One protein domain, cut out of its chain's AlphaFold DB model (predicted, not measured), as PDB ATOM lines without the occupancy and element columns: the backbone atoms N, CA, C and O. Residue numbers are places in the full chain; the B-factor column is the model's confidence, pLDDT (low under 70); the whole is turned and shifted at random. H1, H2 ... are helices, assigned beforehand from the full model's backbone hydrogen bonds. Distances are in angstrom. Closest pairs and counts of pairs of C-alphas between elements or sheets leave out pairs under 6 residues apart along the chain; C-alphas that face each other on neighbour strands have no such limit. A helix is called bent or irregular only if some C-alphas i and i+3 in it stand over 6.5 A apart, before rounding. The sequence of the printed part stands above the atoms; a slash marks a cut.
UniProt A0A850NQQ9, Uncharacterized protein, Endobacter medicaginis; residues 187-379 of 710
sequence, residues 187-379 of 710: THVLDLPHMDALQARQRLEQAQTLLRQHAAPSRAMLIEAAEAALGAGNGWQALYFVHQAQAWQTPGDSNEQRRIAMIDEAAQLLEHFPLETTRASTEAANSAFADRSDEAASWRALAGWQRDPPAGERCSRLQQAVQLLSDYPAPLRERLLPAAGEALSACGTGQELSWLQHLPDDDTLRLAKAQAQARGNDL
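What this domain is: This is residues 187 to 379 of the 710 residues of an uncharacterized protein of Endobacter medicaginis (UniProt A0A850NQQ9). Two groups of helices are set end to end in one elongated body: H1 to H4 make one half, with H2, H3 and H4 as an up-and-down bundle and H1 packed on H2, and H6 to H10 make the other half, with H7 and H10 packed on H8, H6 crossing H7, and H9 on H8 and H10. The halves join where H4 meets H6 and where the first residues of H8 meet H1 and H2, while the short helix H5 lies off to one side, near H4 alone. The printed part has 193 residues with ten named helices, H1 to H10 in order along the chain, and no named strand, and its class is all helix. It is compact, with a radius of gyration of the C-alphas of 17.4 A, and it spans 64 by 36 by 30 A.

Where its parts are: The longest helix, H4, holds residues 254 to 272 and runs 27.2 A from C-alpha 254 at (-44.176, 8.649, -18.017) to C-alpha 272 at (-22.536, -6.252, -11.019). Before it come H1, residues 197 to 213 and 24.5 A long, with C-alpha 197 at (-37.863, -20.887, -11.122), H2, residues 219 to 231 and 18.4 A long, and H3, residues 235 to 246 and 16.1 A long. After it come H5, residues 281 to 285, H6, residues 294 to 305 and 16.4 A long, and H7, residues 312 to 327 and 24.1 A long. H8, residues 330 to 347, is 25.2 A long and has a kink of 40 degrees near residue 337; it is irregular, but only just, with C-alphas 335 and 338 6.9 A apart. H9 holds residues 351 to 358. H10, residues 363 to 375, is 19.9 A long, ends with C-alpha 375 at (-25.518, -7.857, 16.959), and is irregular, with C-alphas 364 and 367 7.5 A apart.

How they stand to each other: H4 forms with H2 and H3 a bundle of helices side by side, up and down, each running against the one before it. H4 and H3, a hairpin, touch at a shallow tilt of 30 degrees; their closest C-alphas, of Gly 235 and Ala 267, are 4.2 A apart. H2 and H3, another hairpin, touch at 13 degrees, a shallow tilt, closest at the C-alphas of Ala 226 and Ala 238, 4.1 A apart. H1 touches H2 at a shallow tilt of 22 degrees, opposite ways, closest at the C-alphas of Leu 204 and Ala 228, 4.8 A apart; H1 and H3 are apart. H4, with residues 262 to 269 alone, touches H6, closest at the C-alphas of Leu 269 and Ala 303, 6.4 A apart. H6 touches H7 at a steep tilt of 66 degrees, closest at the C-alphas of Ser 298 and Ala 321, 4.6 A apart. H8 is the hub and touches six helices. It touches H10 at a shallow tilt of 10 degrees, the same way, closest at the C-alphas of Glu 342 and Ala 368, 4.5 A apart. It touches H7 at a shallow tilt of 21 degrees, opposite ways, closest at the C-alphas of Leu 318 and Leu 344, 5.7 A apart. H9 touches H10, closest at the C-alphas of Leu 353 and Ala 372, 5.4 A apart. H8 only just touches H1, only at their ends, with the C-alphas of Ala 197 and Pro 331 closest at 5.7 A. Every O i to N i+4 pair is within hydrogen-bond range in H1, H2, H3, H5 and H6, against 14 of 15 in H4, 9 of 12 in H7, 11 of 14 in H8, 7 of 9 in H10 and 1 of 4 in H9, where 4 of 5 O i to N i+3 pairs are within range.

The domain as a whole: The two C-alphas farthest apart, of Ala 215 and Leu 379, are 64.2 A apart. The printed part has no cut and no long link. The mean pLDDT of the printed part is 73.9; 50 residues are under 70, among them residues 249 to 256, 272 to 294 and 304 to 314, and H5 has a mean of 41.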
ATOM      1  N   THR A 187     -45.525   1.318  -2.922       59.06
ATOM      2  CA  THR A 187     -45.817   1.628  -4.330       59.06
ATOM      3  C   THR A 187     -44.853   0.876  -5.254       59.06
ATOM      4  O   THR A 187     -43.656   1.163  -5.262       59.06
ATOM      5  N   HIS A 188     -45.373  -0.077  -6.036       65.50
ATOM      6  CA  HIS A 188     -44.596  -0.873  -6.997       65.50
ATOM      7  C   HIS A 188     -44.712  -0.317  -8.421       65.50
ATOM      8  O   HIS A 188     -45.782   0.101  -8.861       65.50
ATOM      9  N   VAL A 189     -43.598  -0.334  -9.141       71.06
ATOM     10  CA  VAL A 189     -43.434   0.084 -10.536       71.06
ATOM     11  C   VAL A 189     -43.232  -1.130 -11.451       71.06
ATOM     12  O   VAL A 189     -43.663  -1.070 -12.601       71.06
ATOM     13  N   LEU A 190     -42.610  -2.218 -10.973       76.50
ATOM     14  CA  LEU A 190     -42.333  -3.427 -11.769       76.50
ATOM     15  C   LEU A 190     -43.391  -4.528 -11.573       76.50
ATOM     16  O   LEU A 190     -43.823  -4.777 -10.445       76.50
ATOM     17  N   ASP A 191     -43.739  -5.267 -12.637       75.25
ATOM     18  CA  ASP A 191     -44.554  -6.491 -12.526       75.25
ATOM     19  C   ASP A 191     -43.678  -7.750 -12.396       75.25
ATOM     20  O   ASP A 191     -43.360  -8.446 -13.363       75.25
ATOM     21  N   LEU A 192     -43.295  -8.073 -11.158       79.69
ATOM     22  CA  LEU A 192     -42.479  -9.250 -10.827       79.69
ATOM     23  C   LEU A 192     -43.237 -10.204  -9.889       79.69
ATOM     24  O   LEU A 192     -43.039 -10.130  -8.676       79.69
ATOM     25  N   PRO A 193     -44.190 -11.021 -10.375       72.88
ATOM     26  CA  PRO A 193     -45.012 -11.881  -9.516       72.88
ATOM     27  C   PRO A 193     -44.226 -12.959  -8.798       72.88
ATOM     28  O   PRO A 193     -43.228 -13.460  -9.304       72.88
ATOM     29  N   HIS A 194     -44.734 -13.362  -7.635       77.00
ATOM     30  CA  HIS A 194     -44.228 -14.530  -6.938       77.00
ATOM     31  C   HIS A 194     -44.373 -15.760  -7.840       77.00
ATOM     32  O   HIS A 194     -45.480 -16.190  -8.164       77.00
ATOM     33  N   MET A 195     -43.240 -16.299  -8.278       80.50
ATOM     34  CA  MET A 195     -43.146 -17.425  -9.201       80.50
ATOM     35  C   MET A 195     -41.972 -18.306  -8.791       80.50
ATOM     36  O   MET A 195     -40.935 -17.802  -8.344       80.50
ATOM     37  N   ASP A 196     -42.112 -19.616  -8.975       83.94
ATOM     38  CA  ASP A 196     -40.972 -20.526  -8.891       83.94
ATOM     39  C   ASP A 196     -40.033 -20.365 -10.109       83.94
ATOM     40  O   ASP A 196     -40.334 -19.670 -11.087       83.94
ATOM     41  N   ALA A 197     -38.861 -21.004 -10.059       86.50
ATOM     42  CA  ALA A 197     -37.863 -20.887 -11.122       86.50
ATOM     43  C   ALA A 197     -38.348 -21.418 -12.486       86.50
ATOM     44  O   ALA A 197     -37.948 -20.898 -13.531       86.50
ATOM     45  N   LEU A 198     -39.216 -22.436 -12.496       86.12
ATOM     46  CA  LEU A 198     -39.755 -23.008 -13.728       86.12
ATOM     47  C   LEU A 198     -40.771 -22.052 -14.361       86.12
ATOM     48  O   LEU A 198     -40.703 -21.797 -15.561       86.12
ATOM     49  N   GLN A 199     -41.673 -21.497 -13.557       83.94
ATOM     50  CA  GLN A 199     -42.678 -20.519 -13.957       83.94
ATOM     51  C   GLN A 199     -42.036 -19.228 -14.476       83.94
ATOM     52  O   GLN A 199     -42.420 -18.738 -15.540       83.94
ATOM     53  N   ALA A 200     -41.014 -18.712 -13.787       86.19
ATOM     54  CA  ALA A 200     -40.272 -17.531 -14.230       86.19
ATOM     55  C   ALA A 200     -39.594 -17.770 -15.592       86.19
ATOM     56  O   ALA A 200     -39.676 -16.939 -16.500       86.19
ATOM     57  N   ARG A 201     -38.995 -18.953 -15.783       90.69
ATOM     58  CA  ARG A 201     -38.405 -19.352 -17.065       90.69
ATOM     59  C   ARG A 201     -39.450 -19.501 -18.170       90.69
ATOM     60  O   ARG A 201     -39.214 -19.045 -19.285       90.69
ATOM     61  N   GLN A 202     -40.603 -20.094 -17.872       86.94
ATOM     62  CA  GLN A 202     -41.707 -20.211 -18.827       86.94
ATOM     63  C   GLN A 202     -42.231 -18.835 -19.252       86.94
ATOM     64  O   GLN A 202     -42.438 -18.622 -20.446       86.94
ATOM     65  N   ARG A 203     -42.380 -17.882 -18.319       86.31
ATOM     66  CA  ARG A 203     -42.769 -16.493 -18.633       86.31
ATOM     67  C   ARG A 203     -41.759 -15.834 -19.577       86.31
ATOM     68  O   ARG A 203     -42.155 -15.222 -20.567       86.31
ATOM     69  N   LEU A 204     -40.461 -16.013 -19.328       91.94
ATOM     70  CA  LEU A 204     -39.407 -15.518 -20.218       91.94
ATOM     71  C   LEU A 204     -39.466 -16.165 -21.612       91.94
ATOM     72  O   LEU A 204     -39.414 -15.464 -22.625       91.94
ATOM     73  N   GLU A 205     -39.610 -17.487 -21.693       90.56
ATOM     74  CA  GLU A 205     -39.706 -18.214 -22.967       90.56
ATOM     75  C   GLU A 205     -40.953 -17.805 -23.772       90.56
ATOM     76  O   GLU A 205     -40.889 -17.669 -25.001       90.56
ATOM     77  N   GLN A 206     -42.076 -17.550 -23.097       86.62
ATOM     78  CA  GLN A 206     -43.296 -17.015 -23.704       86.62
ATOM     79  C   GLN A 206     -43.072 -15.604 -24.253       86.62
ATOM     80  O   GLN A 206     -43.342 -15.373 -25.433       86.62
ATOM     81  N   ALA A 207     -42.493 -14.693 -23.462       85.75
ATOM     82  CA  ALA A 207     -42.179 -13.335 -23.907       85.75
ATOM     83  C   ALA A 207     -41.244 -13.335 -25.133       85.75
ATOM     84  O   ALA A 207     -41.508 -12.664 -26.131       85.75
ATOM     85  N   GLN A 208     -40.202 -14.169 -25.129       89.12
ATOM     86  CA  GLN A 208     -39.289 -14.328 -26.269       89.12
ATOM     87  C   GLN A 208     -39.972 -14.923 -27.505       89.12
ATOM     88  O   GLN A 208     -39.625 -14.604 -28.643       89.12
ATOM     89  N   THR A 209     -40.922 -15.830 -27.306       86.00
ATOM     90  CA  THR A 209     -41.695 -16.412 -28.407       86.00
ATOM     91  C   THR A 209     -42.624 -15.371 -29.023       86.00
ATOM     92  O   THR A 209     -42.647 -15.249 -30.246       86.00
ATOM     93  N   LEU A 210     -43.292 -14.559 -28.201       80.12
ATOM     94  CA  LEU A 210     -44.112 -13.436 -28.658       80.12
ATOM     95  C   LEU A 210     -43.284 -12.410 -29.440       80.12
ATOM     96  O   LEU A 210     -43.696 -12.007 -30.526       80.12
ATOM     97  N   LEU A 211     -42.092 -12.045 -28.955       84.50
ATOM     98  CA  LEU A 211     -41.183 -11.152 -29.683       84.50
ATOM     99  C   LEU A 211     -40.801 -11.721 -31.058       84.50
ATOM    100  O   LEU A 211     -40.848 -11.003 -32.049       84.50
ATOM    101  N   ARG A 212     -40.484 -13.021 -31.148       86.94
ATOM    102  CA  ARG A 212     -40.119 -13.683 -32.419       86.94
ATOM    103  C   ARG A 212     -41.265 -13.769 -33.426       86.94
ATOM    104  O   ARG A 212     -41.009 -13.853 -34.623       86.94
ATOM    105  N   GLN A 213     -42.511 -13.766 -32.959       82.06
ATOM    106  CA  GLN A 213     -43.696 -13.781 -33.819       82.06
ATOM    107  C   GLN A 213     -43.980 -12.418 -34.472       82.06
ATOM    108  O   GLN A 213     -44.779 -12.351 -35.404       82.06
ATOM    109  N   HIS A 214     -43.317 -11.345 -34.027       76.62
ATOM    110  CA  HIS A 214     -43.536  -9.986 -34.515       76.62
ATOM    111  C   HIS A 214     -42.284  -9.455 -35.224       76.62
ATOM    112  O   HIS A 214     -41.206  -9.384 -34.647       76.62
ATOM    113  N   ALA A 215     -42.430  -9.033 -36.485       74.06
ATOM    114  CA  ALA A 215     -41.315  -8.497 -37.277       74.06
ATOM    115  C   ALA A 215     -40.745  -7.177 -36.712       74.06
ATOM    116  O   ALA A 215     -39.574  -6.874 -36.924       74.06
ATOM    117  N   ALA A 216     -41.571  -6.409 -35.996       77.88
ATOM    118  CA  ALA A 216     -41.186  -5.211 -35.257       77.88
ATOM    119  C   ALA A 216     -41.899  -5.229 -33.889       77.88
ATOM    120  O   ALA A 216     -43.071  -4.849 -33.819       77.88
ATOM    121  N   PRO A 217     -41.257  -5.736 -32.821       79.81
ATOM    122  CA  PRO A 217     -41.877  -5.807 -31.501       79.81
ATOM    123  C   PRO A 217     -42.070  -4.407 -30.921       79.81
ATOM    124  O   PRO A 217     -41.164  -3.587 -31.021       79.81
ATOM    125  N   SER A 218     -43.219  -4.129 -30.303       78.88
ATOM    126  CA  SER A 218     -43.482  -2.815 -29.701       78.88
ATOM    127  C   SER A 218     -42.604  -2.557 -28.472       78.88
ATOM    128  O   SER A 218     -42.089  -3.487 -27.843       78.88
ATOM    129  N   ARG A 219     -42.478  -1.282 -28.078       79.00
ATOM    130  CA  ARG A 219     -41.775  -0.886 -26.846       79.00
ATOM    131  C   ARG A 219     -42.313  -1.624 -25.615       79.00
ATOM    132  O   ARG A 219     -41.519  -2.139 -24.837       79.00
ATOM    133  N   ALA A 220     -43.634  -1.747 -25.474       75.81
ATOM    134  CA  ALA A 220     -44.252  -2.476 -24.366       75.81
ATOM    135  C   ALA A 220     -43.875  -3.963 -24.348       75.81
ATOM    136  O   ALA A 220     -43.523  -4.481 -23.297       75.81
ATOM    137  N   MET A 221     -43.858  -4.641 -25.504       77.81
ATOM    138  CA  MET A 221     -43.426  -6.045 -25.568       77.81
ATOM    139  C   MET A 221     -41.971  -6.223 -25.120       77.81
ATOM    140  O   MET A 221     -41.634  -7.229 -24.500       77.81
ATOM    141  N   LEU A 222     -41.106  -5.252 -25.431       86.62
ATOM    142  CA  LEU A 222     -39.714  -5.250 -24.982       86.62
ATOM    143  C   LEU A 222     -39.604  -5.004 -23.470       86.62
ATOM    144  O   LEU A 222     -38.802  -5.669 -22.826       86.62
ATOM    145  N   ILE A 223     -40.422  -4.113 -22.896       84.25
ATOM    146  CA  ILE A 223     -40.484  -3.895 -21.439       84.25
ATOM    147  C   ILE A 223     -40.942  -5.175 -20.724       84.25
ATOM    148  O   ILE A 223     -40.274  -5.614 -19.794       84.25
ATOM    149  N   GLU A 224     -42.007  -5.825 -21.196       83.44
ATOM    150  CA  GLU A 224     -42.498  -7.088 -20.621       83.44
ATOM    151  C   GLU A 224     -41.458  -8.214 -20.716       83.44
ATOM    152  O   GLU A 224     -41.267  -8.985 -19.775       83.44
ATOM    153  N   ALA A 225     -40.737  -8.303 -21.837       88.00
ATOM    154  CA  ALA A 225     -39.639  -9.255 -21.981       88.00
ATOM    155  C   ALA A 225     -38.461  -8.930 -21.052       88.00
ATOM    156  O   ALA A 225     -37.817  -9.849 -20.545       88.00
ATOM    157  N   ALA A 226     -38.193  -7.645 -20.804       91.12
ATOM    158  CA  ALA A 226     -37.174  -7.206 -19.865       91.12
ATOM    159  C   ALA A 226     -37.544  -7.561 -18.416       91.12
ATOM    160  O   ALA A 226     -36.703  -8.093 -17.697       91.12
ATOM    161  N   GLU A 227     -38.799  -7.364 -18.005       89.75
ATOM    162  CA  GLU A 227     -39.287  -7.775 -16.679       89.75
ATOM    163  C   GLU A 227     -39.331  -9.295 -16.524       89.75
ATOM    164  O   GLU A 227     -38.923  -9.818 -15.490       89.75
ATOM    165  N   ALA A 228     -39.732 -10.031 -17.564       88.12
ATOM    166  CA  ALA A 228     -39.673 -11.489 -17.553       88.12
ATOM    167  C   ALA A 228     -38.226 -12.005 -17.432       88.12
ATOM    168  O   ALA A 228     -37.972 -12.968 -16.710       88.12
ATOM    169  N   ALA A 229     -37.266 -11.355 -18.101       91.75
ATOM    170  CA  ALA A 229     -35.846 -11.683 -17.982       91.75
ATOM    171  C   ALA A 229     -35.306 -11.358 -16.584       91.75
ATOM    172  O   ALA A 229     -34.615 -12.186 -15.989       91.75
ATOM    173  N   LEU A 230     -35.681 -10.200 -16.035       91.38
ATOM    174  CA  LEU A 230     -35.325  -9.783 -14.683       91.38
ATOM    175  C   LEU A 230     -35.884 -10.754 -13.632       91.38
ATOM    176  O   LEU A 230     -35.142 -11.220 -12.772       91.38
ATOM    177  N   GLY A 231     -37.162 -11.128 -13.739       89.81
ATOM    178  CA  GLY A 231     -37.812 -12.092 -12.848       89.81
ATOM    179  C   GLY A 231     -37.234 -13.507 -12.951       89.81
ATOM    180  O   GLY A 231     -37.172 -14.225 -11.956       89.81
ATOM    181  N   ALA A 232     -36.723 -13.893 -14.122       90.19
ATOM    182  CA  ALA A 232     -35.949 -15.121 -14.299       90.19
ATOM    183  C   ALA A 232     -34.497 -15.016 -13.781       90.19
ATOM    184  O   ALA A 232     -33.729 -15.967 -13.924       90.19
ATOM    185  N   GLY A 233     -34.103 -13.878 -13.197       88.56
ATOM    186  CA  GLY A 233     -32.761 -13.638 -12.670       88.56
ATOM    187  C   GLY A 233     -31.695 -13.431 -13.751       88.56
ATOM    188  O   GLY A 233     -30.518 -13.651 -13.472       88.56
ATOM    189  N   ASN A 234     -32.074 -13.041 -14.975       90.25
ATOM    190  CA  ASN A 234     -31.168 -12.814 -16.105       90.25
ATOM    191  C   ASN A 234     -31.035 -11.314 -16.413       90.25
ATOM    192  O   ASN A 234     -31.763 -10.763 -17.244       90.25
ATOM    193  N   GLY A 235     -30.092 -10.652 -15.739       88.56
ATOM    194  CA  GLY A 235     -29.876  -9.215 -15.868       88.56
ATOM    195  C   GLY A 235     -29.348  -8.824 -17.250       88.56
ATOM    196  O   GLY A 235     -29.859  -7.879 -17.842       88.56
ATOM    197  N   TRP A 236     -28.424  -9.584 -17.846       88.00
ATOM    198  CA  TRP A 236     -27.934  -9.283 -19.203       88.00
ATOM    199  C   TRP A 236     -29.040  -9.299 -20.264       88.00
ATOM    200  O   TRP A 236     -29.072  -8.427 -21.135       88.00
ATOM    201  N   GLN A 237     -29.964 -10.266 -20.208       92.00
ATOM    202  CA  GLN A 237     -31.109 -10.286 -21.126       92.00
ATOM    203  C   GLN A 237     -32.087  -9.143 -20.846       92.00
ATOM    204  O   GLN A 237     -32.598  -8.551 -21.797       92.00
ATOM    205  N   ALA A 238     -32.305  -8.794 -19.576       91.94
ATOM    206  CA  ALA A 238     -33.107  -7.629 -19.220       91.94
ATOM    207  C   ALA A 238     -32.501  -6.336 -19.800       91.94
ATOM    208  O   ALA A 238     -33.205  -5.596 -20.485       91.94
ATOM    209  N   LEU A 239     -31.186  -6.123 -19.649       88.38
ATOM    210  CA  LEU A 239     -30.460  -4.986 -20.235       88.38
ATOM    211  C   LEU A 239     -30.559  -4.959 -21.763       88.38
ATOM    212  O   LEU A 239     -30.782  -3.907 -22.360       88.38
ATOM    213  N   TYR A 240     -30.451  -6.116 -22.419       90.94
ATOM    214  CA  TYR A 240     -30.604  -6.219 -23.871       90.94
ATOM    215  C   TYR A 240     -31.985  -5.747 -24.358       90.94
ATOM    216  O   TYR A 240     -32.079  -5.043 -25.370       90.94
ATOM    217  N   PHE A 241     -33.059  -6.114 -23.657       91.31
ATOM    218  CA  PHE A 241     -34.412  -5.673 -24.000       91.31
ATOM    219  C   PHE A 241     -34.658  -4.203 -23.632       91.31
ATOM    220  O   PHE A 241     -35.257  -3.477 -24.426       91.31
ATOM    221  N   VAL A 242     -34.121  -3.733 -22.501       88.94
ATOM    222  CA  VAL A 242     -34.134  -2.317 -22.093       88.94
ATOM    223  C   VAL A 242     -33.471  -1.431 -23.145       88.94
ATOM    224  O   VAL A 242     -34.082  -0.462 -23.595       88.94
ATOM    225  N   HIS A 243     -32.264  -1.773 -23.603       87.38
ATOM    226  CA  HIS A 243     -31.559  -0.991 -24.621       87.38
ATOM    227  C   HIS A 243     -32.323  -0.937 -25.949       87.38
ATOM    228  O   HIS A 243     -32.360   0.106 -26.603       87.38
ATOM    229  N   GLN A 244     -32.988  -2.028 -26.335       87.38
ATOM    230  CA  GLN A 244     -33.870  -2.017 -27.503       87.38
ATOM    231  C   GLN A 244     -35.103  -1.140 -27.294       87.38
ATOM    232  O   GLN A 244     -35.477  -0.416 -28.213       87.38
ATOM    233  N   ALA A 245     -35.716  -1.161 -26.109       85.62
ATOM    234  CA  ALA A 245     -36.856  -0.304 -25.788       85.62
ATOM    235  C   ALA A 245     -36.469   1.188 -25.774       85.62
ATOM    236  O   ALA A 245     -37.246   2.032 -26.220       85.62
ATOM    237  N   GLN A 246     -35.257   1.518 -25.315       82.88
ATOM    238  CA  GLN A 246     -34.702   2.878 -25.314       82.88
ATOM    239  C   GLN A 246     -34.359   3.398 -26.720       82.88
ATOM    240  O   GLN A 246     -34.411   4.604 -26.944       82.88
ATOM    241  N   ALA A 247     -34.044   2.515 -27.674       82.88
ATOM    242  CA  ALA A 247     -33.723   2.894 -29.055       82.88
ATOM    243  C   ALA A 247     -34.929   3.446 -29.851       82.88
ATOM    244  O   ALA A 247     -34.767   3.933 -30.973       82.88
ATOM    245  N   TRP A 248     -36.140   3.389 -29.286       76.81
ATOM    246  CA  TRP A 248     -37.344   3.971 -29.877       76.81
ATOM    247  C   TRP A 248     -37.297   5.504 -29.849       76.81
ATOM    248  O   TRP A 248     -37.135   6.117 -28.798       76.81
ATOM    249  N   GLN A 249     -37.487   6.134 -31.014       53.59
ATOM    250  CA  GLN A 249     -37.380   7.594 -31.178       53.59
ATOM    251  C   GLN A 249     -38.577   8.376 -30.605       53.59
ATOM    252  O   GLN A 249     -38.448   9.564 -30.313       53.59
ATOM    253  N   THR A 250     -39.738   7.735 -30.442       59.47
ATOM    254  CA  THR A 250     -40.925   8.367 -29.850       59.47
ATOM    255  C   THR A 250     -40.837   8.311 -28.321       59.47
ATOM    256  O   THR A 250     -40.632   7.219 -27.777       59.47
ATOM    257  N   PRO A 251     -41.026   9.438 -27.604       56.84
ATOM    258  CA  PRO A 251     -41.117   9.412 -26.150       56.84
ATOM    259  C   PRO A 251     -42.269   8.496 -25.717       56.84
ATOM    260  O   PRO A 251     -43.412   8.708 -26.117       56.84
ATOM    261  N   GLY A 252     -41.952   7.470 -24.925       57.50
ATOM    262  CA  GLY A 252     -42.956   6.654 -24.237       57.50
ATOM    263  C   GLY A 252     -43.675   7.483 -23.179       57.50
ATOM    264  O   GLY A 252     -43.242   8.599 -22.867       57.50
ATOM    265  N   ASP A 253     -44.749   6.949 -22.612       62.25
ATOM    266  CA  ASP A 253     -45.416   7.634 -21.507       62.25
ATOM    267  C   ASP A 253     -44.523   7.687 -20.246       62.25
ATOM    268  O   ASP A 253     -43.455   7.068 -20.157       62.25
ATOM    269  N   SER A 254     -44.941   8.476 -19.256       60.69
ATOM    270  CA  SER A 254     -44.176   8.649 -18.017       60.69
ATOM    271  C   SER A 254     -44.076   7.368 -17.179       60.69
ATOM    272  O   SER A 254     -43.225   7.293 -16.293       60.69
ATOM    273  N   ASN A 255     -44.918   6.360 -17.413       65.19
ATOM    274  CA  ASN A 255     -44.876   5.093 -16.693       65.19
ATOM    275  C   ASN A 255     -43.880   4.116 -17.334       65.19
ATOM    276  O   ASN A 255     -43.021   3.568 -16.649       65.19
ATOM    277  N   GLU A 256     -43.904   3.976 -18.657       69.25
ATOM    278  CA  GLU A 256     -42.951   3.169 -19.420       69.25
ATOM    279  C   GLU A 256     -41.511   3.647 -19.230       69.25
ATOM    280  O   GLU A 256     -40.596   2.837 -19.079       69.25
ATOM    281  N   GLN A 257     -41.291   4.965 -19.213       71.75
ATOM    282  CA  GLN A 257     -39.968   5.532 -18.947       71.75
ATOM    283  C   GLN A 257     -39.476   5.194 -17.533       71.75
ATOM    284  O   GLN A 257     -38.300   4.869 -17.365       71.75
ATOM    285  N   ARG A 258     -40.374   5.209 -16.535       72.38
ATOM    286  CA  ARG A 258     -40.063   4.799 -15.157       72.38
ATOM    287  C   ARG A 258     -39.722   3.312 -15.072       72.38
ATOM    288  O   ARG A 258     -38.686   2.980 -14.504       72.38
ATOM    289  N   ARG A 259     -40.531   2.439 -15.684       78.50
ATOM    290  CA  ARG A 259     -40.269   0.989 -15.749       78.50
ATOM    291  C   ARG A 259     -38.917   0.699 -16.392       78.50
ATOM    292  O   ARG A 259     -38.105   0.004 -15.802       78.50
ATOM    293  N   ILE A 260     -38.626   1.301 -17.545       80.62
ATOM    294  CA  ILE A 260     -37.345   1.123 -18.249       80.62
ATOM    295  C   ILE A 260     -36.153   1.521 -17.376       80.62
ATOM    296  O   ILE A 260     -35.202   0.752 -17.285       80.62
ATOM    297  N   ALA A 261     -36.199   2.696 -16.738       76.81
ATOM    298  CA  ALA A 261     -35.115   3.152 -15.869       76.81
ATOM    299  C   ALA A 261     -34.911   2.211 -14.673       76.81
ATOM    300  O   ALA A 261     -33.785   1.896 -14.304       76.81
ATOM    301  N   MET A 262     -36.004   1.716 -14.095       78.44
ATOM    302  CA  MET A 262     -35.944   0.829 -12.943       78.44
ATOM    303  C   MET A 262     -35.450  -0.581 -13.293       78.44
ATOM    304  O   MET A 262     -34.661  -1.149 -12.541       78.44
ATOM    305  N   ILE A 263     -35.861  -1.134 -14.439       83.94
ATOM    306  CA  ILE A 263     -35.347  -2.421 -14.934       83.94
ATOM    307  C   ILE A 263     -33.855  -2.302 -15.251       83.94
ATOM    308  O   ILE A 263     -33.101  -3.213 -14.925       83.94
ATOM    309  N   ASP A 264     -33.423  -1.187 -15.850       81.44
ATOM    310  CA  ASP A 264     -32.008  -0.906 -16.115       81.44
ATOM    311  C   ASP A 264     -31.180  -0.917 -14.818       81.44
ATOM    312  O   ASP A 264     -30.198  -1.652 -14.713       81.44
ATOM    313  N   GLU A 265     -31.625  -0.181 -13.792       76.88
ATOM    314  CA  GLU A 265     -30.978  -0.147 -12.472       76.88
ATOM    315  C   GLU A 265     -30.927  -1.539 -11.815       76.88
ATOM    316  O   GLU A 265     -29.864  -1.976 -11.366       76.88
ATOM    317  N   ALA A 266     -32.051  -2.262 -11.779       81.19
ATOM    318  CA  ALA A 266     -32.139  -3.584 -11.159       81.19
ATOM    319  C   ALA A 266     -31.296  -4.640 -11.897       81.19
ATOM    320  O   ALA A 266     -30.639  -5.474 -11.269       81.19
ATOM    321  N   ALA A 267     -31.270  -4.596 -13.230       84.56
ATOM    322  CA  ALA A 267     -30.491  -5.520 -14.042       84.56
ATOM    323  C   ALA A 267     -28.983  -5.233 -13.958       84.56
ATOM    324  O   ALA A 267     -28.189  -6.171 -13.867       84.56
ATOM    325  N   GLN A 268     -28.581  -3.958 -13.905       77.38
ATOM    326  CA  GLN A 268     -27.196  -3.588 -13.601       77.38
ATOM    327  C   GLN A 268     -26.794  -4.074 -12.211       77.38
ATOM    328  O   GLN A 268     -25.700  -4.622 -12.077       77.38
ATOM    329  N   LEU A 269     -27.669  -3.930 -11.207       76.81
ATOM    330  CA  LEU A 269     -27.406  -4.453  -9.872       76.81
ATOM    331  C   LEU A 269     -27.167  -5.962  -9.925       76.81
ATOM    332  O   LEU A 269     -26.161  -6.404  -9.399       76.81
ATOM    333  N   LEU A 270     -28.015  -6.739 -10.608       78.81
ATOM    334  CA  LEU A 270     -27.862  -8.196 -10.714       78.81
ATOM    335  C   LEU A 270     -26.554  -8.658 -11.356       78.81
ATOM    336  O   LEU A 270     -25.985  -9.651 -10.906       78.81
ATOM    337  N   GLU A 271     -26.111  -7.993 -12.422       77.38
ATOM    338  CA  GLU A 271     -24.906  -8.403 -13.155       77.38
ATOM    339  C   GLU A 271     -23.610  -7.887 -12.528       77.38
ATOM    340  O   GLU A 271     -22.554  -8.478 -12.737       77.38
ATOM    341  N   HIS A 272     -23.684  -6.818 -11.734       65.94
ATOM    342  CA  HIS A 272     -22.536  -6.252 -11.019       65.94
ATOM    343  C   HIS A 272     -22.541  -6.604  -9.521       65.94
ATOM    344  O   HIS A 272     -21.693  -6.126  -8.768       65.94
ATOM    345  N   PHE A 273     -23.457  -7.476  -9.084       55.88
ATOM    346  CA  PHE A 273     -23.396  -8.136  -7.784       55.88
ATOM    347  C   PHE A 273     -22.622  -9.455  -7.914       55.88
ATOM    348  O   PHE A 273     -23.169 -10.410  -8.475       55.88
ATOM    349  N   PRO A 274     -21.395  -9.592  -7.379       48.31
ATOM    350  CA  PRO A 274     -20.481  -8.601  -6.803       48.31
ATOM    351  C   PRO A 274     -19.338  -8.274  -7.789       48.31
ATOM    352  O   PRO A 274     -18.884  -9.187  -8.466       48.31
ATOM    353  N   LEU A 275     -18.872  -7.019  -7.885       39.25
ATOM    354  CA  LEU A 275     -17.481  -6.598  -8.190       39.25
ATOM    355  C   LEU A 275     -17.422  -5.087  -8.524       39.25
ATOM    356  O   LEU A 275     -18.123  -4.590  -9.400       39.25
ATOM    357  N   GLU A 276     -16.536  -4.404  -7.796       34.72
ATOM    358  CA  GLU A 276     -15.914  -3.059  -7.830       34.72
ATOM    359  C   GLU A 276     -16.070  -2.045  -8.994       34.72
ATOM    360  O   GLU A 276     -15.462  -0.973  -8.938       34.72
ATOM    361  N   THR A 277     -16.872  -2.250 -10.032       34.53
ATOM    362  CA  THR A 277     -16.915  -1.323 -11.177       34.53
ATOM    363  C   THR A 277     -18.311  -0.813 -11.489       34.53
ATOM    364  O   THR A 277     -18.919  -1.226 -12.464       34.53
ATOM    365  N   THR A 278     -18.802   0.170 -10.730       40.50
ATOM    366  CA  THR A 278     -19.891   1.055 -11.201       40.50
ATOM    367  C   THR A 278     -19.793   2.452 -10.576       40.50
ATOM    368  O   THR A 278     -20.724   2.981  -9.976       40.50
ATOM    369  N   ARG A 279     -18.638   3.112 -10.750       40.38
ATOM    370  CA  ARG A 279     -18.474   4.545 -10.430       40.38
ATOM    371  C   ARG A 279     -19.195   5.460 -11.439       40.38
ATOM    372  O   ARG A 279     -19.460   6.610 -11.119       40.38
ATOM    373  N   ALA A 280     -19.536   4.951 -12.628       35.25
ATOM    374  CA  ALA A 280     -20.065   5.747 -13.743       35.25
ATOM    375  C   ALA A 280     -21.602   5.728 -13.897       35.25
ATOM    376  O   ALA A 280     -22.161   6.690 -14.416       35.25
ATOM    377  N   SER A 281     -22.311   4.689 -13.435       42.28
ATOM    378  CA  SER A 281     -23.754   4.559 -13.718       42.28
ATOM    379  C   SER A 281     -24.658   5.400 -12.808       42.28
ATOM    380  O   SER A 281     -25.768   5.750 -13.201       42.28
ATOM    381  N   THR A 282     -24.209   5.789 -11.609       41.62
ATOM    382  CA  THR A 282     -25.076   6.543 -10.680       41.62
ATOM    383  C   THR A 282     -25.187   8.035 -10.928       41.62
ATOM    384  O   THR A 282     -26.168   8.628 -10.496       41.62
ATOM    385  N   GLU A 283     -24.242   8.656 -11.635       40.09
ATOM    386  CA  GLU A 283     -24.408  10.067 -12.012       40.09
ATOM    387  C   GLU A 283     -25.480  10.228 -13.104       40.09
ATOM    388  O   GLU A 283     -26.177  11.240 -13.121       40.09
ATOM    389  N   ALA A 284     -25.698   9.201 -13.936       37.41
ATOM    390  CA  ALA A 284     -26.832   9.126 -14.861       37.41
ATOM    391  C   ALA A 284     -28.150   8.706 -14.167       37.41
ATOM    392  O   ALA A 284     -29.222   9.157 -14.569       37.41
ATOM    393  N   ALA A 285     -28.071   7.915 -13.086       41.28
ATOM    394  CA  ALA A 285     -29.216   7.508 -12.255       41.28
ATOM    395  C   ALA A 285     -29.798   8.637 -11.377       41.28
ATOM    396  O   ALA A 285     -30.892   8.495 -10.837       41.28
ATOM    397  N   ASN A 286     -29.137   9.798 -11.295       41.00
ATOM    398  CA  ASN A 286     -29.693  11.025 -10.699       41.00
ATOM    399  C   ASN A 286     -30.837  11.648 -11.532       41.00
ATOM    400  O   ASN A 286     -31.214  12.803 -11.314       41.00
ATOM    401  N   SER A 287     -31.386  10.931 -12.520       42.28
ATOM    402  CA  SER A 287     -32.489  11.439 -13.330       42.28
ATOM    403  C   SER A 287     -33.754  11.609 -12.473       42.28
ATOM    404  O   SER A 287     -34.178  10.713 -11.745       42.28
ATOM    405  N   ALA A 288     -34.359  12.791 -12.579       43.06
ATOM    406  CA  ALA A 288     -35.408  13.363 -11.730       43.06
ATOM    407  C   ALA A 288     -36.750  12.592 -11.624       43.06
ATOM    408  O   ALA A 288     -37.735  13.138 -11.126       43.06
ATOM    409  N   PHE A 289     -36.830  11.348 -12.096       47.88
ATOM    410  CA  PHE A 289     -38.066  10.561 -12.161       47.88
ATOM    411  C   PHE A 289     -38.177   9.461 -11.106       47.88
ATOM    412  O   PHE A 289     -39.248   8.871 -10.953       47.88
ATOM    413  N   ALA A 290     -37.104   9.202 -10.368       46.28
ATOM    414  CA  ALA A 290     -36.964   7.961  -9.630       46.28
ATOM    415  C   ALA A 290     -37.167   8.090  -8.102       46.28
ATOM    416  O   ALA A 290     -37.190   7.082  -7.402       46.28
ATOM    417  N   ASP A 291     -37.416   9.302  -7.596       49.19
ATOM    418  CA  ASP A 291     -37.646   9.604  -6.169       49.19
ATOM    419  C   ASP A 291     -39.129   9.569  -5.738       49.19
ATOM    420  O   ASP A 291     -39.502  10.183  -4.740       49.19
ATOM    421  N   ARG A 292     -40.016   8.897  -6.488       55.12
ATOM    422  CA  ARG A 292     -41.470   8.908  -6.204       55.12
ATOM    423  C   ARG A 292     -42.079   7.585  -5.738       55.12
ATOM    424  O   ARG A 292     -43.225   7.625  -5.306       55.12
ATOM    425  N   SER A 293     -41.374   6.453  -5.826       63.94
ATOM    426  CA  SER A 293     -41.889   5.157  -5.355       63.94
ATOM    427  C   SER A 293     -40.969   4.501  -4.329       63.94
ATOM    428  O   SER A 293     -39.740   4.597  -4.414       63.94
ATOM    429  N   ASP A 294     -41.578   3.803  -3.371       68.06
ATOM    430  CA  ASP A 294     -40.862   3.099  -2.299       68.06
ATOM    431  C   ASP A 294     -40.005   1.953  -2.861       68.06
ATOM    432  O   ASP A 294     -38.910   1.665  -2.365       68.06
ATOM    433  N   GLU A 295     -40.469   1.328  -3.950       74.00
ATOM    434  CA  GLU A 295     -39.746   0.262  -4.644       74.00
ATOM    435  C   GLU A 295     -38.432   0.780  -5.250       74.00
ATOM    436  O   GLU A 295     -37.374   0.185  -5.042       74.00
ATOM    437  N   ALA A 296     -38.451   1.937  -5.923       71.75
ATOM    438  CA  ALA A 296     -37.242   2.529  -6.498       71.75
ATOM    439  C   ALA A 296     -36.237   2.948  -5.408       71.75
ATOM    440  O   ALA A 296     -35.030   2.741  -5.551       71.75
ATOM    441  N   ALA A 297     -36.728   3.486  -4.287       73.00
ATOM    442  CA  ALA A 297     -35.888   3.822  -3.139       73.00
ATOM    443  C   ALA A 297     -35.213   2.580  -2.521       73.00
ATOM    444  O   ALA A 297     -34.056   2.656  -2.101       73.00
ATOM    445  N   SER A 298     -35.909   1.440  -2.511       77.12
ATOM    446  CA  SER A 298     -35.411   0.158  -1.998       77.12
ATOM    447  C   SER A 298     -34.297  -0.427  -2.872       77.12
ATOM    448  O   SER A 298     -33.228  -0.774  -2.367       77.12
ATOM    449  N   TRP A 299     -34.484  -0.447  -4.196       76.44
ATOM    450  CA  TRP A 299     -33.441  -0.874  -5.138       76.44
ATOM    451  C   TRP A 299     -32.188   0.008  -5.065       76.44
ATOM    452  O   TRP A 299     -31.064  -0.503  -5.081       76.44
ATOM    453  N   ARG A 300     -32.347   1.327  -4.879       73.44
ATOM    454  CA  ARG A 300     -31.202   2.223  -4.646       73.44
ATOM    455  C   ARG A 300     -30.515   1.995  -3.314       73.44
ATOM    456  O   ARG A 300     -29.297   2.127  -3.253       73.44
ATOM    457  N   ALA A 301     -31.258   1.681  -2.255       74.88
ATOM    458  CA  ALA A 301     -30.655   1.359  -0.966       74.88
ATOM    459  C   ALA A 301     -29.740   0.128  -1.088       74.88
ATOM    460  O   ALA A 301     -28.607   0.171  -0.611       74.88
ATOM    461  N   LEU A 302     -30.178  -0.904  -1.821       76.19
ATOM    462  CA  LEU A 302     -29.356  -2.079  -2.135       76.19
ATOM    463  C   LEU A 302     -28.114  -1.719  -2.962       76.19
ATOM    464  O   LEU A 302     -27.009  -2.142  -2.627       76.19
ATOM    465  N   ALA A 303     -28.266  -0.896  -4.001       71.56
ATOM    466  CA  ALA A 303     -27.146  -0.462  -4.839       71.56
ATOM    467  C   ALA A 303     -26.160   0.480  -4.113       71.56
ATOM    468  O   ALA A 303     -24.969   0.513  -4.428       71.56
ATOM    469  N   GLY A 304     -26.656   1.278  -3.165       65.94
ATOM    470  CA  GLY A 304     -25.882   2.250  -2.395       65.94
ATOM    471  C   GLY A 304     -25.140   1.648  -1.203       65.94
ATOM    472  O   GLY A 304     -24.088   2.170  -0.836       65.94
ATOM    473  N   TRP A 305     -25.643   0.543  -0.636       67.69
ATOM    474  CA  TRP A 305     -25.051  -0.152   0.515       67.69
ATOM    475  C   TRP A 305     -23.559  -0.456   0.338       67.69
ATOM    476  O   TRP A 305     -22.771  -0.262   1.257       67.69
ATOM    477  N   GLN A 306     -23.151  -0.891  -0.854       57.03
ATOM    478  CA  GLN A 306     -21.768  -1.303  -1.103       57.03
ATOM    479  C   GLN A 306     -20.771  -0.137  -1.203       57.03
ATOM    480  O   GLN A 306     -19.568  -0.377  -1.238       57.03
ATOM    481  N   ARG A 307     -21.238   1.117  -1.278       57.34
ATOM    482  CA  ARG A 307     -20.370   2.280  -1.533       57.34
ATOM    483  C   ARG A 307     -20.026   3.072  -0.286       57.34
ATOM    484  O   ARG A 307     -18.901   3.537  -0.185       57.34
ATOM    485  N   ASP A 308     -20.983   3.212   0.630       52.28
ATOM    486  CA  ASP A 308     -20.812   3.906   1.905       52.28
ATOM    487  C   ASP A 308     -21.625   3.191   2.993       52.28
ATOM    488  O   ASP A 308     -22.829   2.976   2.788       52.28
ATOM    489  N   PRO A 309     -21.039   2.894   4.171       50.62
ATOM    490  CA  PRO A 309     -21.802   2.375   5.295       50.62
ATOM    491  C   PRO A 309     -22.917   3.378   5.668       50.62
ATOM    492  O   PRO A 309     -22.652   4.565   5.881       50.62
ATOM    493  N   PRO A 310     -24.187   2.952   5.687       51.72
ATOM    494  CA  PRO A 310     -25.335   3.835   5.809       51.72
ATOM    495  C   PRO A 310     -25.523   4.435   7.207       51.72
ATOM    496  O   PRO A 310     -25.347   3.772   8.224       51.72
ATOM    497  N   ALA A 311     -26.023   5.673   7.230       52.91
ATOM    498  CA  ALA A 311     -26.710   6.260   8.380       52.91
ATOM    499  C   ALA A 311     -28.087   5.595   8.615       52.91
ATOM    500  O   ALA A 311     -28.639   4.975   7.704       52.91
ATOM    501  N   GLY A 312     -28.678   5.773   9.805       57.84
ATOM    502  CA  GLY A 312     -29.899   5.066  10.244       57.84
ATOM    503  C   GLY A 312     -31.088   5.077   9.264       57.84
ATOM    504  O   GLY A 312     -31.735   4.049   9.092       57.84
ATOM    505  N   GLU A 313     -31.337   6.172   8.534       59.88
ATOM    506  CA  GLU A 313     -32.433   6.258   7.542       59.88
ATOM    507  C   GLU A 313     -32.274   5.321   6.331       59.88
ATOM    508  O   GLU A 313     -33.252   4.970   5.673       59.88
ATOM    509  N   ARG A 314     -31.051   4.904   5.997       67.06
ATOM    510  CA  ARG A 314     -30.817   3.949   4.902       67.06
ATOM    511  C   ARG A 314     -31.061   2.500   5.354       67.06
ATOM    512  O   ARG A 314     -31.332   1.658   4.503       67.06
ATOM    513  N   CYS A 315     -31.034   2.209   6.657       74.31
ATOM    514  CA  CYS A 315     -31.318   0.870   7.190       74.31
ATOM    515  C   CYS A 315     -32.800   0.510   7.130       74.31
ATOM    516  O   CYS A 315     -33.134  -0.610   6.751       74.31
ATOM    517  N   SER A 316     -33.692   1.464   7.407       74.69
ATOM    518  CA  SER A 316     -35.133   1.255   7.230       74.69
ATOM    519  C   SER A 316     -35.490   0.998   5.760       74.69
ATOM    520  O   SER A 316     -36.297   0.119   5.463       74.69
ATOM    521  N   ARG A 317     -34.823   1.679   4.817       75.69
ATOM    522  CA  ARG A 317     -34.972   1.397   3.376       75.69
ATOM    523  C   ARG A 317     -34.416   0.032   2.972       75.69
ATOM    524  O   ARG A 317     -34.987  -0.616   2.103       75.69
ATOM    525  N   LEU A 318     -33.335  -0.433   3.600       78.19
ATOM    526  CA  LEU A 318     -32.850  -1.803   3.400       78.19
ATOM    527  C   LEU A 318     -33.842  -2.834   3.943       78.19
ATOM    528  O   LEU A 318     -34.064  -3.843   3.289       78.19
ATOM    529  N   GLN A 319     -34.496  -2.571   5.077       80.56
ATOM    530  CA  GLN A 319     -35.567  -3.435   5.576       80.56
ATOM    531  C   GLN A 319     -36.720  -3.541   4.569       80.56
ATOM    532  O   GLN A 319     -37.153  -4.649   4.258       80.56
ATOM    533  N   GLN A 320     -37.172  -2.408   4.022       78.12
ATOM    534  CA  GLN A 320     -38.180  -2.376   2.955       78.12
ATOM    535  C   GLN A 320     -37.712  -3.148   1.714       78.12
ATOM    536  O   GLN A 320     -38.480  -3.906   1.130       78.12
ATOM    537  N   ALA A 321     -36.432  -3.039   1.352       79.31
ATOM    538  CA  ALA A 321     -35.866  -3.793   0.240       79.31
ATOM    539  C   ALA A 321     -35.859  -5.310   0.484       79.31
ATOM    540  O   ALA A 321     -36.173  -6.072  -0.425       79.31
ATOM    541  N   VAL A 322     -35.541  -5.775   1.697       80.88
ATOM    542  CA  VAL A 322     -35.596  -7.212   2.019       80.88
ATOM    543  C   VAL A 322     -37.047  -7.719   2.013       80.88
ATOM    544  O   VAL A 322     -37.294  -8.808   1.500       80.88
ATOM    545  N   GLN A 323     -38.010  -6.925   2.504       79.12
ATOM    546  CA  GLN A 323     -39.454  -7.220   2.411       79.12
ATOM    547  C   GLN A 323     -39.923  -7.341   0.960       79.12
ATOM    548  O   GLN A 323     -40.590  -8.301   0.585       79.12
ATOM    549  N   LEU A 324     -39.511  -6.398   0.120       78.25
ATOM    550  CA  LEU A 324     -39.802  -6.411  -1.304       78.25
ATOM    551  C   LEU A 324     -39.254  -7.678  -1.986       78.25
ATOM    552  O   LEU A 324     -39.964  -8.360  -2.723       78.25
ATOM    553  N   LEU A 325     -37.990  -8.015  -1.715       80.25
ATOM    554  CA  LEU A 325     -37.322  -9.173  -2.308       80.25
ATOM    555  C   LEU A 325     -37.927 -10.512  -1.862       80.25
ATOM    556  O   LEU A 325     -37.867 -11.475  -2.631       80.25
ATOM    557  N   SER A 326     -38.517 -10.607  -0.662       77.06
ATOM    558  CA  SER A 326     -39.187 -11.846  -0.239       77.06
ATOM    559  C   SER A 326     -40.419 -12.177  -1.085       77.06
ATOM    560  O   SER A 326     -40.722 -13.357  -1.278       77.06
ATOM    561  N   ASP A 327     -41.058 -11.160  -1.668       76.62
ATOM    562  CA  ASP A 327     -42.269 -11.312  -2.482       76.62
ATOM    563  C   ASP A 327     -41.969 -11.533  -3.978       76.62
ATOM    564  O   ASP A 327     -42.850 -11.917  -4.750       76.62
ATOM    565  N   TYR A 328     -40.716 -11.357  -4.397       83.44
ATOM    566  CA  TYR A 328     -40.271 -11.505  -5.785       83.44
ATOM    567  C   TYR A 328     -40.078 -12.967  -6.235       83.44
ATOM    568  O   TYR A 328     -39.994 -13.871  -5.395       83.44
ATOM    569  N   PRO A 329     -39.982 -13.224  -7.562       86.00
ATOM    570  CA  PRO A 329     -39.696 -14.549  -8.110       86.00
ATOM    571  C   PRO A 329     -38.489 -15.229  -7.454       86.00
ATOM    572  O   PRO A 329     -37.486 -14.575  -7.156       86.00
ATOM    573  N   ALA A 330     -38.554 -16.554  -7.289       85.62
ATOM    574  CA  ALA A 330     -37.508 -17.338  -6.625       85.62
ATOM    575  C   ALA A 330     -36.090 -17.104  -7.195       85.62
ATOM    576  O   ALA A 330     -35.194 -16.844  -6.395       85.62
ATOM    577  N   PRO A 331     -35.861 -17.064  -8.529       87.81
ATOM    578  CA  PRO A 331     -34.518 -16.820  -9.073       87.81
ATOM    579  C   PRO A 331     -33.929 -15.464  -8.676       87.81
ATOM    580  O   PRO A 331     -32.723 -15.327  -8.480       87.81
ATOM    581  N   LEU A 332     -34.782 -14.443  -8.571       85.62
ATOM    582  CA  LEU A 332     -34.367 -13.097  -8.195       85.62
ATOM    583  C   LEU A 332     -34.067 -13.024  -6.693       85.62
ATOM    584  O   LEU A 332     -33.058 -12.451  -6.277       85.62
ATOM    585  N   ARG A 333     -34.923 -13.668  -5.895       85.88
ATOM    586  CA  ARG A 333     -34.775 -13.796  -4.446       85.88
ATOM    587  C   ARG A 333     -33.479 -14.511  -4.075       85.88
ATOM    588  O   ARG A 333     -32.707 -13.971  -3.296       85.88
ATOM    589  N   GLU A 334     -33.198 -15.664  -4.677       84.31
ATOM    590  CA  GLU A 334     -31.988 -16.458  -4.412       84.31
ATOM    591  C   GLU A 334     -30.691 -15.674  -4.670       84.31
ATOM    592  O   GLU A 334     -29.700 -15.873  -3.970       84.31
ATOM    593  N   ARG A 335     -30.692 -14.754  -5.645       82.69
ATOM    594  CA  ARG A 335     -29.513 -13.940  -5.981       82.69
ATOM    595  C   ARG A 335     -29.339 -12.714  -5.086       82.69
ATOM    596  O   ARG A 335     -28.207 -12.366  -4.762       82.69
ATOM    597  N   LEU A 336     -30.427 -12.028  -4.733       81.94
ATOM    598  CA  LEU A 336     -30.358 -10.708  -4.091       81.94
ATOM    599  C   LEU A 336     -30.663 -10.730  -2.595       81.94
ATOM    600  O   LEU A 336     -30.087  -9.941  -1.845       81.94
ATOM    601  N   LEU A 337     -31.557 -11.616  -2.153       84.50
ATOM    602  CA  LEU A 337     -32.005 -11.668  -0.764       84.50
ATOM    603  C   LEU A 337     -30.858 -11.938   0.229       84.50
ATOM    604  O   LEU A 337     -30.844 -11.269   1.263       84.50
ATOM    605  N   PRO A 338     -29.871 -12.814  -0.056       82.19
ATOM    606  CA  PRO A 338     -28.762 -13.063   0.872       82.19
ATOM    607  C   PRO A 338     -27.953 -11.802   1.152       82.19
ATOM    608  O   PRO A 338     -27.753 -11.416   2.302       82.19
ATOM    609  N   ALA A 339     -27.576 -11.094   0.090       78.00
ATOM    610  CA  ALA A 339     -26.782  -9.887   0.212       78.00
ATOM    611  C   ALA A 339     -27.560  -8.711   0.812       78.00
ATOM    612  O   ALA A 339     -27.002  -7.929   1.581       78.00
ATOM    613  N   ALA A 340     -28.852  -8.600   0.497       81.88
ATOM    614  CA  ALA A 340     -29.748  -7.638   1.129       81.88
ATOM    615  C   ALA A 340     -29.899  -7.913   2.635       81.88
ATOM    616  O   ALA A 340     -29.875  -6.986   3.446       81.88
ATOM    617  N   GLY A 341     -30.008  -9.189   3.016       84.38
ATOM    618  CA  GLY A 341     -30.058  -9.625   4.406       84.38
ATOM    619  C   GLY A 341     -28.766  -9.314   5.158       84.38
ATOM    620  O   GLY A 341     -28.822  -8.761   6.255       84.38
ATOM    621  N   GLU A 342     -27.606  -9.605   4.564       80.38
ATOM    622  CA  GLU A 342     -26.296  -9.244   5.124       80.38
ATOM    623  C   GLU A 342     -26.177  -7.722   5.308       80.38
ATOM    624  O   GLU A 342     -25.817  -7.259   6.393       80.38
ATOM    625  N   ALA A 343     -26.578  -6.937   4.304       79.88
ATOM    626  CA  ALA A 343     -26.592  -5.477   4.368       79.88
ATOM    627  C   ALA A 343     -27.459  -4.941   5.517       79.88
ATOM    628  O   ALA A 343     -27.012  -4.129   6.331       79.88
ATOM    629  N   LEU A 344     -28.691  -5.443   5.628       81.88
ATOM    630  CA  LEU A 344     -29.595  -5.081   6.715       81.88
ATOM    631  C   LEU A 344     -29.017  -5.491   8.074       81.88
ATOM    632  O   LEU A 344     -29.055  -4.709   9.024       81.88
ATOM    633  N   SER A 345     -28.430  -6.683   8.169       81.12
ATOM    634  CA  SER A 345     -27.839  -7.177   9.412       81.12
ATOM    635  C   SER A 345     -26.632  -6.350   9.863       81.12
ATOM    636  O   SER A 345     -26.409  -6.189  11.062       81.12
ATOM    637  N   ALA A 346     -25.884  -5.761   8.930       77.88
ATOM    638  CA  ALA A 346     -24.714  -4.940   9.213       77.88
ATOM    639  C   ALA A 346     -25.058  -3.529   9.720       77.88
ATOM    640  O   ALA A 346     -24.236  -2.923  10.407       77.88
ATOM    641  N   CYS A 347     -26.264  -3.019   9.454       77.19
ATOM    642  CA  CYS A 347     -26.625  -1.640   9.799       77.19
ATOM    643  C   CYS A 347     -27.854  -1.494  10.699       77.19
ATOM    644  O   CYS A 347     -27.927  -0.537  11.465       77.19
ATOM    645  N   GLY A 348     -28.773  -2.461  10.669       73.56
ATOM    646  CA  GLY A 348     -29.999  -2.447  11.460       73.56
ATOM    647  C   GLY A 348     -29.748  -2.460  12.967       73.56
ATOM    648  O   GLY A 348     -28.684  -2.878  13.441       73.56
ATOM    649  N   THR A 349     -30.757  -2.024  13.717       74.00
ATOM    650  CA  THR A 349     -30.789  -1.985  15.181       74.00
ATOM    651  C   THR A 349     -32.121  -2.529  15.705       74.00
ATOM    652  O   THR A 349     -33.155  -2.374  15.071       74.00
ATOM    653  N   GLY A 350     -32.129  -3.197  16.864       73.25
ATOM    654  CA  GLY A 350     -33.366  -3.606  17.551       73.25
ATOM    655  C   GLY A 350     -34.427  -4.267  16.651       73.25
ATOM    656  O   GLY A 350     -34.319  -5.447  16.317       73.25
ATOM    657  N   GLN A 351     -35.455  -3.492  16.278       67.81
ATOM    658  CA  GLN A 351     -36.600  -3.934  15.480       67.81
ATOM    659  C   GLN A 351     -36.216  -4.355  14.050       67.81
ATOM    660  O   GLN A 351     -36.713  -5.381  13.584       67.81
ATOM    661  N   GLU A 352     -35.293  -3.652  13.381       70.38
ATOM    662  CA  GLU A 352     -34.877  -4.001  12.012       70.38
ATOM    663  C   GLU A 352     -34.197  -5.381  11.959       70.38
ATOM    664  O   GLU A 352     -34.454  -6.185  11.062       70.38
ATOM    665  N   LEU A 353     -33.374  -5.694  12.969       75.38
ATOM    666  CA  LEU A 353     -32.707  -6.996  13.099       75.38
ATOM    667  C   LEU A 353     -33.672  -8.107  13.525       75.38
ATOM    668  O   LEU A 353     -33.515  -9.247  13.091       75.38
ATOM    669  N   SER A 354     -34.678  -7.792  14.349       73.12
ATOM    670  CA  SER A 354     -35.692  -8.770  14.766       73.12
ATOM    671  C   SER A 354     -36.503  -9.301  13.581       73.12
ATOM    672  O   SER A 354     -36.852 -10.478  13.544       73.12
ATOM    673  N   TRP A 355     -36.725  -8.468  12.560       72.81
ATOM    674  CA  TRP A 355     -37.484  -8.863  11.379       72.81
ATOM    675  C   TRP A 355     -36.761  -9.935  10.544       72.81
ATOM    676  O   TRP A 355     -37.399 -10.887  10.096       72.81
ATOM    677  N   LEU A 356     -35.425  -9.873  10.434       77.62
ATOM    678  CA  LEU A 356     -34.623 -10.926   9.786       77.62
ATOM    679  C   LEU A 356     -34.802 -12.303  10.447       77.62
ATOM    680  O   LEU A 356     -34.704 -13.326   9.771       77.62
ATOM    681  N   GLN A 357     -35.084 -12.347  11.754       74.75
ATOM    682  CA  GLN A 357     -35.310 -13.602  12.478       74.75
ATOM    683  C   GLN A 357     -36.664 -14.245  12.141       74.75
ATOM    684  O   GLN A 357     -36.810 -15.453  12.299       74.75
ATOM    685  N   HIS A 358     -37.638 -13.465  11.661       73.38
ATOM    686  CA  HIS A 358     -38.970 -13.948  11.279       73.38
ATOM    687  C   HIS A 358     -39.060 -14.445   9.833       73.38
ATOM    688  O   HIS A 358     -40.063 -15.056   9.462       73.38
ATOM    689  N   LEU A 359     -38.030 -14.207   9.015       74.44
ATOM    690  CA  LEU A 359     -37.956 -14.777   7.673       74.44
ATOM    691  C   LEU A 359     -37.866 -16.312   7.734       74.44
ATOM    692  O   LEU A 359     -37.350 -16.847   8.719       74.44
ATOM    693  N   PRO A 360     -38.316 -17.041   6.695       71.25
ATOM    694  CA  PRO A 360     -38.172 -18.493   6.623       71.25
ATOM    695  C   PRO A 360     -36.723 -18.951   6.836       71.25
ATOM    696  O   PRO A 360     -35.772 -18.238   6.499       71.25
ATOM    697  N   ASP A 361     -36.536 -20.132   7.423       68.12
ATOM    698  CA  ASP A 361     -35.221 -20.772   7.551       68.12
ATOM    699  C   ASP A 361     -34.765 -21.308   6.190       68.12
ATOM    700  O   ASP A 361     -34.874 -22.490   5.883       68.12
ATOM    701  N   ASP A 362     -34.303 -20.379   5.359       72.69
ATOM    702  CA  ASP A 362     -33.651 -20.633   4.083       72.69
ATOM    703  C   ASP A 362     -32.133 -20.738   4.298       72.69
ATOM    704  O   ASP A 362     -31.530 -19.928   5.017       72.69
ATOM    705  N   ASP A 363     -31.503 -21.723   3.654       70.50
ATOM    706  CA  ASP A 363     -30.055 -21.932   3.694       70.50
ATOM    707  C   ASP A 363     -29.273 -20.695   3.230       70.50
ATOM    708  O   ASP A 363     -28.149 -20.472   3.694       70.50
ATOM    709  N   THR A 364     -29.873 -19.877   2.363       74.88
ATOM    710  CA  THR A 364     -29.282 -18.660   1.797       74.88
ATOM    711  C   THR A 364     -29.261 -17.475   2.774       74.88
ATOM    712  O   THR A 364     -28.447 -16.567   2.625       74.88
ATOM    713  N   LEU A 365     -30.090 -17.495   3.826       80.50
ATOM    714  CA  LEU A 365     -30.183 -16.432   4.840       80.50
ATOM    715  C   LEU A 365     -29.435 -16.744   6.142       80.50
ATOM    716  O   LEU A 365     -29.417 -15.912   7.055       80.50
ATOM    717  N   ARG A 366     -28.811 -17.925   6.254       84.62
ATOM    718  CA  ARG A 366     -28.168 -18.385   7.498       84.62
ATOM    719  C   ARG A 366     -27.129 -17.389   8.028       84.62
ATOM    720  O   ARG A 366     -27.121 -17.118   9.226       84.62
ATOM    721  N   LEU A 367     -26.304 -16.808   7.150       83.81
ATOM    722  CA  LEU A 367     -25.281 -15.825   7.531       83.81
ATOM    723  C   LEU A 367     -25.897 -14.511   8.033       83.81
ATOM    724  O   LEU A 367     -25.552 -14.057   9.121       83.81
ATOM    725  N   ALA A 368     -26.861 -13.948   7.299       84.19
ATOM    726  CA  ALA A 368     -27.561 -12.721   7.688       84.19
ATOM    727  C   ALA A 368     -28.283 -12.865   9.040       84.19
ATOM    728  O   ALA A 368     -28.220 -11.974   9.891       84.19
ATOM    729  N   LYS A 369     -28.934 -14.013   9.272       83.44
ATOM    730  CA  LYS A 369     -29.585 -14.334  10.551       83.44
ATOM    731  C   LYS A 369     -28.577 -14.469  11.691       83.44
ATOM    732  O   LYS A 369     -28.800 -13.897  12.756       83.44
ATOM    733  N   ALA A 370     -27.465 -15.172  11.468       81.94
ATOM    734  CA  ALA A 370     -26.401 -15.304  12.462       81.94
ATOM    735  C   ALA A 370     -25.783 -13.938  12.815       81.94
ATOM    736  O   ALA A 370     -25.580 -13.636  13.991       81.94
ATOM    737  N   GLN A 371     -25.570 -13.067  11.824       81.44
ATOM    738  CA  GLN A 371     -25.079 -11.704  12.030       81.44
ATOM    739  C   GLN A 371     -26.077 -10.835  12.810       81.44
ATOM    740  O   GLN A 371     -25.690 -10.128  13.743       81.44
ATOM    741  N   ALA A 372     -27.371 -10.916  12.480       81.19
ATOM    742  CA  ALA A 372     -28.424 -10.216  13.212       81.19
ATOM    743  C   ALA A 372     -28.517 -10.680  14.677       81.19
ATOM    744  O   ALA A 372     -28.692  -9.855  15.572       81.19
ATOM    745  N   GLN A 373     -28.347 -11.980  14.938       79.44
ATOM    746  CA  GLN A 373     -28.278 -12.533  16.295       79.44
ATOM    747  C   GLN A 373     -27.029 -12.059  17.048       79.44
ATOM    748  O   GLN A 373     -27.146 -11.640  18.195       79.44
ATOM    749  N   ALA A 374     -25.856 -12.058  16.405       76.19
ATOM    750  CA  ALA A 374     -24.600 -11.616  17.015       76.19
ATOM    751  C   ALA A 374     -24.601 -10.126  17.399       76.19
ATOM    752  O   ALA A 374     -23.941  -9.737  18.363       76.19
ATOM    753  N   ARG A 375     -25.344  -9.290  16.660       75.50
ATOM    754  CA  ARG A 375     -25.518  -7.857  16.959       75.50
ATOM    755  C   ARG A 375     -26.698  -7.554  17.883       75.50
ATOM    756  O   ARG A 375     -26.765  -6.452  18.425       75.50
ATOM    757  N   GLY A 376     -27.633  -8.488  18.048       68.69
ATOM    758  CA  GLY A 376     -28.715  -8.367  19.018       68.69
ATOM    759  C   GLY A 376     -28.181  -8.373  20.454       68.69
ATOM    760  O   GLY A 376     -27.127  -8.932  20.737       68.69
ATOM    761  N   ASN A 377     -28.931  -7.792  21.394       57.75
ATOM    762  CA  ASN A 377     -28.574  -7.773  22.825       57.75
ATOM    763  C   ASN A 377     -28.584  -9.167  23.496       57.75
ATOM    764  O   ASN A 377     -28.424  -9.258  24.714       57.75
ATOM    765  N   ASP A 378     -28.803 -10.248  22.742       58.38
ATOM    766  CA  ASP A 378     -28.813 -11.606  23.272       58.38
ATOM    767  C   ASP A 378     -27.383 -12.166  23.345       58.38
ATOM    768  O   ASP A 378     -26.820 -12.720  22.400       58.38
ATOM    769  N   LEU A 379     -26.771 -11.973  24.512       51.38
ATOM    770  CA  LEU A 379     -25.387 -12.324  24.831       51.38
ATOM    771  C   LEU A 379     -25.182 -13.827  25.116       51.38
ATOM    772  O   LEU A 379     -24.198 -14.186  25.762       51.38
TER     773      LEU A 379